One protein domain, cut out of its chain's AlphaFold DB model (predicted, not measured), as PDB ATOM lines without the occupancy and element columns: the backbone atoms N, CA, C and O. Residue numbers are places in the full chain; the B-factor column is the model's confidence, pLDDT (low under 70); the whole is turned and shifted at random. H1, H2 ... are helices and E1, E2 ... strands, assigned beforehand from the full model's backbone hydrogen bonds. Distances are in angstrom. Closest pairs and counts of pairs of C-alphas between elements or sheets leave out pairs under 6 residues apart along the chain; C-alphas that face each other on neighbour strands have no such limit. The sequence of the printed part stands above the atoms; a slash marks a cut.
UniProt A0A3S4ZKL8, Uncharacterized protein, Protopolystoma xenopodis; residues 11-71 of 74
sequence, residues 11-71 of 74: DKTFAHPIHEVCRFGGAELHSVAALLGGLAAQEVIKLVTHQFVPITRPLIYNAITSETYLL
ATOM      1  N   ASP A  11     262.145 254.084 129.797       61.12
ATOM      2  CA  ASP A  11     263.263 253.323 129.211       61.12
ATOM      3  C   ASP A  11     264.531 254.191 129.093       61.12
ATOM      4  O   ASP A  11     265.638 253.784 129.449       61.12
ATOM      5  N   LYS A  12     264.365 255.463 128.709       60.62
ATOM      6  CA  LYS A  12     265.487 256.407 128.564       60.62
ATOM      7  C   LYS A  12     266.112 256.804 129.898       60.62
ATOM      8  O   LYS A  12     267.304 257.090 129.930       60.62
ATOM      9  N   THR A  13     265.330 256.836 130.978       69.50
ATOM     10  CA  THR A  13     265.799 257.294 132.293       69.50
ATOM     11  C   THR A  13     266.859 256.366 132.888       69.50
ATOM     12  O   THR A  13     267.806 256.858 133.491       69.50
ATOM     13  N   PHE A  14     266.741 255.047 132.692       73.88
ATOM     14  CA  PHE A  14     267.654 254.073 133.305       73.88
ATOM     15  C   PHE A  14     268.598 253.390 132.314       73.88
ATOM     16  O   PHE A  14     269.769 253.202 132.635       73.88
ATOM     17  N   ALA A  15     268.145 253.039 131.106       83.75
ATOM     18  CA  ALA A  15     268.987 252.289 130.173       83.75
ATOM     19  C   ALA A  15     270.126 253.146 129.594       83.75
ATOM     20  O   ALA A  15     271.244 252.664 129.404       83.75
ATOM     21  N   HIS A  16     269.861 254.433 129.348       87.25
ATOM     22  CA  HIS A  16     270.823 255.321 128.701       87.25
ATOM     23  C   HIS A  16     272.050 255.629 129.580       87.25
ATOM     24  O   HIS A  16     273.166 255.455 129.088       87.25
ATOM     25  N   PRO A  17     271.915 256.029 130.864       87.31
ATOM     26  CA  PRO A  17     273.084 256.279 131.709       87.31
ATOM     27  C   PRO A  17     273.946 255.028 131.920       87.31
ATOM     28  O   PRO A  17     275.168 255.120 131.883       87.31
ATOM     29  N   ILE A  18     273.330 253.853 132.085       91.12
ATOM     30  CA  ILE A  18     274.060 252.589 132.286       91.12
ATOM     31  C   ILE A  18     274.889 252.243 131.046       91.12
ATOM     32  O   ILE A  18     276.077 251.943 131.161       91.12
ATOM     33  N   HIS A  19     274.286 252.329 129.856       92.88
ATOM     34  CA  HIS A  19     275.001 252.103 128.602       92.88
ATOM     35  C   HIS A  19     276.186 253.063 128.450       92.88
ATOM     36  O   HIS A  19     277.262 252.663 128.012       92.88
ATOM     37  N   GLU A  20     276.004 254.319 128.847       91.75
ATOM     38  CA  GLU A  20     277.042 255.336 128.748       91.75
ATOM     39  C   GLU A  20     278.215 255.087 129.708       91.75
ATOM     40  O   GLU A  20     279.372 255.240 129.318       91.75
ATOM     41  N   VAL A  21     277.942 254.604 130.922       91.62
ATOM     42  CA  VAL A  21     278.985 254.170 131.866       91.62
ATOM     43  C   VAL A  21     279.768 252.977 131.304       91.62
ATOM     44  O   VAL A  21     281.000 252.972 131.352       91.62
ATOM     45  N   CYS A  22     279.092 251.993 130.704       94.00
ATOM     46  CA  CYS A  22     279.760 250.875 130.031       94.00
ATOM     47  C   CYS A  22     280.588 251.334 128.818       94.00
ATOM     48  O   CYS A  22     281.698 250.844 128.623       94.00
ATOM     49  N   ARG A  23     280.077 252.289 128.027       93.44
ATOM     50  CA  ARG A  23     280.775 252.879 126.872       93.44
ATOM     51  C   ARG A  23     282.046 253.610 127.290       93.44
ATOM     52  O   ARG A  23     283.044 253.550 126.578       93.44
ATOM     53  N   PHE A  24     282.004 254.309 128.423       93.00
ATOM     54  CA  PHE A  24     283.164 254.990 128.988       93.00
ATOM     55  C   PHE A  24     284.258 254.005 129.414       93.00
ATOM     56  O   PHE A  24     285.439 254.309 129.268       93.00
ATOM     57  N   GLY A  25     283.876 252.827 129.921       92.88
ATOM     58  CA  GLY A  25     284.805 251.721 130.177       92.88
ATOM     59  C   GLY A  25     285.908 252.031 131.195       92.88
ATOM     60  O   GLY A  25     286.943 251.375 131.178       92.88
ATOM     61  N   GLY A  26     285.715 253.044 132.048       92.06
ATOM     62  CA  GLY A  26     286.726 253.503 133.007       92.06
ATOM     63  C   GLY A  26     287.895 254.273 132.384       92.06
ATOM     64  O   GLY A  26     288.945 254.374 133.010       92.06
ATOM     65  N   ALA A  27     287.747 254.786 131.160       94.19
ATOM     66  CA  ALA A  27     288.763 255.623 130.526       94.19
ATOM     67  C   ALA A  27     288.997 256.933 131.302       94.19
ATOM     68  O   ALA A  27     288.151 257.380 132.060       94.19
ATOM     69  N   GLU A  28     290.114 257.614 131.069       93.81
ATOM     70  CA  GLU A  28     290.350 258.957 131.611       93.81
ATOM     71  C   GLU A  28     290.564 259.930 130.454       93.81
ATOM     72  O   GLU A  28     291.605 259.949 129.796       93.81
ATOM     73  N   LEU A  29     289.539 260.727 130.155       94.62
ATOM     74  CA  LEU A  29     289.608 261.691 129.061       94.62
ATOM     75  C   LEU A  29     290.483 262.873 129.472       94.62
ATOM     76  O   LEU A  29     290.151 263.589 130.415       94.62
ATOM     77  N   HIS A  30     291.557 263.122 128.719       96.38
ATOM     78  CA  HIS A  30     292.515 264.191 129.012       96.38
ATOM     79  C   HIS A  30     291.851 265.560 129.232       96.38
ATOM     80  O   HIS A  30     292.188 266.260 130.179       96.38
ATOM     81  N   SER A  31     290.872 265.928 128.400       96.38
ATOM     82  CA  SER A  31     290.143 267.197 128.534       96.38
ATOM     83  C   SER A  31     289.347 267.290 129.838       96.38
ATOM     84  O   SER A  31     289.351 268.334 130.487       96.38
ATOM     85  N   VAL A  32     288.694 266.199 130.243       96.50
ATOM     86  CA  VAL A  32     287.910 266.130 131.485       96.50
ATOM     87  C   VAL A  32     288.839 266.155 132.695       96.50
ATOM     88  O   VAL A  32     288.593 266.902 133.638       96.50
ATOM     89  N   ALA A  33     289.941 265.404 132.644       96.75
ATOM     90  CA  ALA A  33     290.959 265.403 133.687       96.75
ATOM     91  C   ALA A  33     291.611 266.786 133.851       96.75
ATOM     92  O   ALA A  33     291.758 267.260 134.974       96.75
ATOM     93  N   ALA A  34     291.944 267.468 132.749       97.62
ATOM     94  CA  ALA A  34     292.506 268.818 132.776       97.62
ATOM     95  C   ALA A  34     291.533 269.837 133.391       97.62
ATOM     96  O   ALA A  34     291.939 270.650 134.222       97.62
ATOM     97  N   LEU A  35     290.245 269.767 133.035       96.44
ATOM     98  CA  LEU A  35     289.220 270.628 133.621       96.44
ATOM     99  C   LEU A  35     289.070 270.379 135.129       96.44
ATOM    100  O   LEU A  35     289.150 271.320 135.918       96.44
ATOM    101  N   LEU A  36     288.881 269.120 135.535       96.81
ATOM    102  CA  LEU A  36     288.731 268.750 136.945       96.81
ATOM    103  C   LEU A  36     289.984 269.095 137.760       96.81
ATOM    104  O   LEU A  36     289.866 269.596 138.875       96.81
ATOM    105  N   GLY A  37     291.175 268.896 137.192       97.31
ATOM    106  CA  GLY A  37     292.445 269.282 137.801       97.31
ATOM    107  C   GLY A  37     292.560 270.793 138.010       97.31
ATOM    108  O   GLY A  37     292.999 271.224 139.072       97.31
ATOM    109  N   GLY A  38     292.106 271.603 137.049       97.19
ATOM    110  CA  GLY A  38     292.050 273.060 137.188       97.19
ATOM    111  C   GLY A  38     291.093 273.516 138.293       97.19
ATOM    112  O   GLY A  38     291.455 274.362 139.112       97.19
ATOM    113  N   LEU A  39     289.899 272.917 138.366       95.94
ATOM    114  CA  LEU A  39     288.938 273.187 139.442       95.94
ATOM    115  C   LEU A  39     289.517 272.809 140.811       95.94
ATOM    116  O   LEU A  39     289.490 273.621 141.734       95.94
ATOM    117  N   ALA A  40     290.095 271.614 140.929       96.38
ATOM    118  CA  ALA A  40     290.716 271.149 142.163       96.38
ATOM    119  C   ALA A  40     291.888 272.046 142.588       96.38
ATOM    120  O   ALA A  40     291.967 272.439 143.751       96.38
ATOM    121  N   ALA A  41     292.769 272.429 141.658       97.56
ATOM    122  CA  ALA A  41     293.884 273.331 141.937       97.56
ATOM    123  C   ALA A  41     293.401 274.686 142.468       97.56
ATOM    124  O   ALA A  41     293.967 275.214 143.427       97.56
ATOM    125  N   GLN A  42     292.323 275.227 141.896       96.50
ATOM    126  CA  GLN A  42     291.749 276.477 142.375       96.50
ATOM    127  C   GLN A  42     291.189 276.338 143.795       96.50
ATOM    128  O   GLN A  42     291.446 277.209 144.624       96.50
ATOM    129  N   GLU A  43     290.472 275.258 144.110       96.25
ATOM    130  CA  GLU A  43     289.991 275.015 145.478       96.25
ATOM    131  C   GLU A  43     291.152 274.880 146.476       96.25
ATOM    132  O   GLU A  43     291.090 275.443 147.567       96.25
ATOM    133  N   VAL A  44     292.252 274.231 146.084       97.00
ATOM    134  CA  VAL A  44     293.469 274.152 146.907       97.00
ATOM    135  C   VAL A  44     294.048 275.545 147.174       97.00
ATOM    136  O   VAL A  44     294.367 275.857 148.321       97.00
ATOM    137  N   ILE A  45     294.137 276.414 146.162       97.44
ATOM    138  CA  ILE A  45     294.620 277.796 146.334       97.44
ATOM    139  C   ILE A  45     293.739 278.560 147.324       97.44
ATOM    140  O   ILE A  45     294.270 279.246 148.199       97.44
ATOM    141  N   LYS A  46     292.410 278.421 147.230       96.50
ATOM    142  CA  LYS A  46     291.479 279.066 148.171       96.50
ATOM    143  C   LYS A  46     291.742 278.627 149.610       96.50
ATOM    144  O   LYS A  46     291.825 279.463 150.506       96.50
ATOM    145  N   LEU A  47     291.924 277.321 149.821       95.50
ATOM    146  CA  LEU A  47     292.205 276.757 151.141       95.50
ATOM    147  C   LEU A  47     293.549 277.238 151.702       95.50
ATOM    148  O   LEU A  47     293.608 277.644 152.857       95.50
ATOM    149  N   VAL A  48     294.614 277.223 150.894       97.19
ATOM    150  CA  VAL A  48     295.973 277.590 151.335       97.19
ATOM    151  C   VAL A  48     296.102 279.083 151.618       97.19
ATOM    152  O   VAL A  48     296.758 279.485 152.575       97.19
ATOM    153  N   THR A  49     295.500 279.925 150.781       97.75
ATOM    154  CA  THR A  49     295.617 281.384 150.917       97.75
ATOM    155  C   THR A  49     294.635 281.969 151.925       97.75
ATOM    156  O   THR A  49     294.781 283.132 152.295       97.75
ATOM    157  N   HIS A  50     293.633 281.193 152.350       93.44
ATOM    158  CA  HIS A  50     292.466 281.686 153.086       93.44
ATOM    159  C   HIS A  50     291.762 282.856 152.377       93.44
ATOM    160  O   HIS A  50     291.159 283.719 153.014       93.44
ATOM    161  N   GLN A  51     291.849 282.897 151.046       88.94
ATOM    162  CA  GLN A  51     291.168 283.876 150.209       88.94
ATOM    163  C   GLN A  51     290.045 283.175 149.448       88.94
ATOM    164  O   GLN A  51     290.213 282.060 148.955       88.94
ATOM    165  N   PHE A  52     288.912 283.867 149.306       94.12
ATOM    166  CA  PHE A  52     287.672 283.351 148.713       94.12
ATOM    167  C   PHE A  52     286.987 282.242 149.533       94.12
ATOM    168  O   PHE A  52     287.471 281.800 150.571       94.12
ATOM    169  N   VAL A  53     285.798 281.837 149.078       94.12
ATOM    170  CA  VAL A  53     284.971 280.820 149.740       94.12
ATOM    171  C   VAL A  53     285.173 279.468 149.038       94.12
ATOM    172  O   VAL A  53     284.938 279.389 147.823       94.12
ATOM    173  N   PRO A  54     285.620 278.420 149.758       93.56
ATOM    174  CA  PRO A  54     285.756 277.079 149.201       93.56
ATOM    175  C   PRO A  54     284.388 276.418 148.986       93.56
ATOM    176  O   PRO A  54     283.420 276.687 149.703       93.56
ATOM    177  N   ILE A  55     284.312 275.529 148.000       93.50
ATOM    178  CA  ILE A  55     283.134 274.702 147.736       93.50
ATOM    179  C   ILE A  55     283.044 273.623 148.823       93.50
ATOM    180  O   ILE A  55     283.950 272.816 148.996       93.50
ATOM    181  N   THR A  56     281.929 273.592 149.553       91.31
ATOM    182  CA  THR A  56     281.713 272.657 150.675       91.31
ATOM    183  C   THR A  56     280.972 271.383 150.286       91.31
ATOM    184  O   THR A  56     280.938 270.422 151.051       91.31
ATOM    185  N   ARG A  57     280.351 271.376 149.107       93.44
ATOM    186  CA  ARG A  57     279.497 270.293 148.620       93.44
ATOM    187  C   ARG A  57     280.209 269.480 147.545       93.44
ATOM    188  O   ARG A  57     280.970 270.064 146.773       93.44
ATOM    189  N   PRO A  58     279.939 268.170 147.431       94.00
ATOM    190  CA  PRO A  58     280.458 267.379 146.327       94.00
ATOM    191  C   PRO A  58     280.050 267.985 144.982       94.00
ATOM    192  O   PRO A  58     278.868 268.238 144.735       94.00
ATOM    193  N   LEU A  59     281.037 268.220 144.122       95.00
ATOM    194  CA  LEU A  59     280.843 268.744 142.777       95.00
ATOM    195  C   LEU A  59     280.832 267.590 141.775       95.00
ATOM    196  O   LEU A  59     281.746 266.768 141.756       95.00
ATOM    197  N   ILE A  60     279.812 267.555 140.921       95.50
ATOM    198  CA  ILE A  60     279.680 266.598 139.822       95.50
ATOM    199  C   ILE A  60     279.753 267.371 138.509       95.50
ATOM    200  O   ILE A  60     278.974 268.298 138.291       95.50
ATOM    201  N   TYR A  61     280.662 266.969 137.624       96.00
ATOM    202  CA  TYR A  61     280.766 267.507 136.270       96.00
ATOM    203  C   TYR A  61     280.352 266.451 135.242       96.00
ATOM    204  O   TYR A  61     280.957 265.380 135.165       96.00
ATOM    205  N   ASN A  62     279.333 266.757 134.440       94.69
ATOM    206  CA  ASN A  62     278.908 265.933 133.317       94.69
ATOM    207  C   ASN A  62     279.552 266.445 132.023       94.69
ATOM    208  O   ASN A  62     279.095 267.421 131.432       94.69
ATOM    209  N   ALA A  63     280.579 265.745 131.543       93.75
ATOM    210  CA  ALA A  63     281.294 266.111 130.322       93.75
ATOM    211  C   ALA A  63     280.481 265.911 129.024       93.75
ATOM    212  O   ALA A  63     280.863 266.442 127.985       93.75
ATOM    213  N   ILE A  64     279.371 265.162 129.057       92.94
ATOM    214  CA  ILE A  64     278.534 264.899 127.873       92.94
ATOM    215  C   ILE A  64     277.664 266.118 127.557       92.94
ATOM    216  O   ILE A  64     277.555 266.515 126.399       92.94
ATOM    217  N   THR A  65     277.063 266.725 128.583       94.88
ATOM    218  CA  THR A  65     276.235 267.936 128.450       94.88
ATOM    219  C   THR A  65     276.982 269.217 128.817       94.88
ATOM    220  O   THR A  65     276.471 270.307 128.585       94.88
ATOM    221  N   SER A  66     278.213 269.102 129.326       94.81
ATOM    222  CA  SER A  66     279.022 270.214 129.849       94.81
ATOM    223  C   SER A  66     278.354 270.966 131.005       94.81
ATOM    224  O   SER A  66     278.504 272.178 131.144       94.81
ATOM    225  N   GLU A  67     277.637 270.241 131.861       95.81
ATOM    226  CA  GLU A  67     276.935 270.798 133.018       95.81
ATOM    227  C   GLU A  67     277.652 270.449 134.324       95.81
ATOM    228  O   GLU A  67     278.296 269.406 134.447       95.81
ATOM    229  N   THR A  68     277.537 271.330 135.317       95.50
ATOM    230  CA  THR A  68     278.132 271.149 136.647       95.50
ATOM    231  C   THR A  68     277.059 271.284 137.715       95.50
ATOM    232  O   THR A  68     276.258 272.215 137.669       95.50
ATOM    233  N   TYR A  69     277.079 270.394 138.701       95.44
ATOM    234  CA  TYR A  69     276.115 270.365 139.796       95.44
ATOM    235  C   TYR A  69     276.830 270.278 141.143       95.44
ATOM    236  O   TYR A  69     277.859 269.613 141.266       95.44
ATOM    237  N   LEU A  70     276.265 270.926 142.162       95.06
ATOM    238  CA  LEU A  70     276.660 270.740 143.557       95.06
ATOM    239  C   LEU A  70     275.606 269.887 144.249       95.06
ATOM    240  O   LEU A  70     274.440 270.276 144.305       95.06
ATOM    241  N   LEU A  71     276.015 268.731 144.760       94.88
ATOM    242  CA  LEU A  71     275.104 267.814 145.425       94.88
ATOM    243  C   LEU A  71     274.883 268.234 146.878       94.88
ATOM    244  O   LEU A  71     275.829 268.492 147.621       94.88
TER     245      LEU A  71
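AT A GLANCE: This is residues 11 to 71 of the 74 residues of an uncharacterized protein of Protopolystoma xenopodis (UniProt A0A3S4ZKL8). A small hairpin of E1 and E2 is near the long helix H2, and residues 11 to 19 of H1 stick out as an arm. The printed part, 61 residues, has two named helices, then two antiparallel strands, mostly helix. It is loose, radius of gyration of the C-alphas 14.9 A, and only just elongated, spanning 47 by 23 by 15 A.

HOW THE PARTS SIT: H1, residues 11 to 24, is apart from H2, residues 30 to 49. H2 and E1, residues 59 to 62, are near each other, with 7 pairs of C-alphas within 10 A. In the hairpin of E1 and E2, residues 67 to 70, N 60 and O 69 are within hydrogen-bond range, 2.9 A. Every O i to N i+4 pair is within range in H2, 7 of 10 in H1.

IN THESE COORDINATES: H1, 20.0 A long, begins at C-alpha 11 (263.263, 253.323, 129.211). H2 is 28.0 A long. E2 ends at C-alpha 70 (276.660, 270.740, 143.557).

THE WHOLE: The farthest C-alphas, of Asp 11 and Thr 49, are 48.0 A apart. The printed part has no cut and no long link. Residues 11 to 13 have pLDDT under 70.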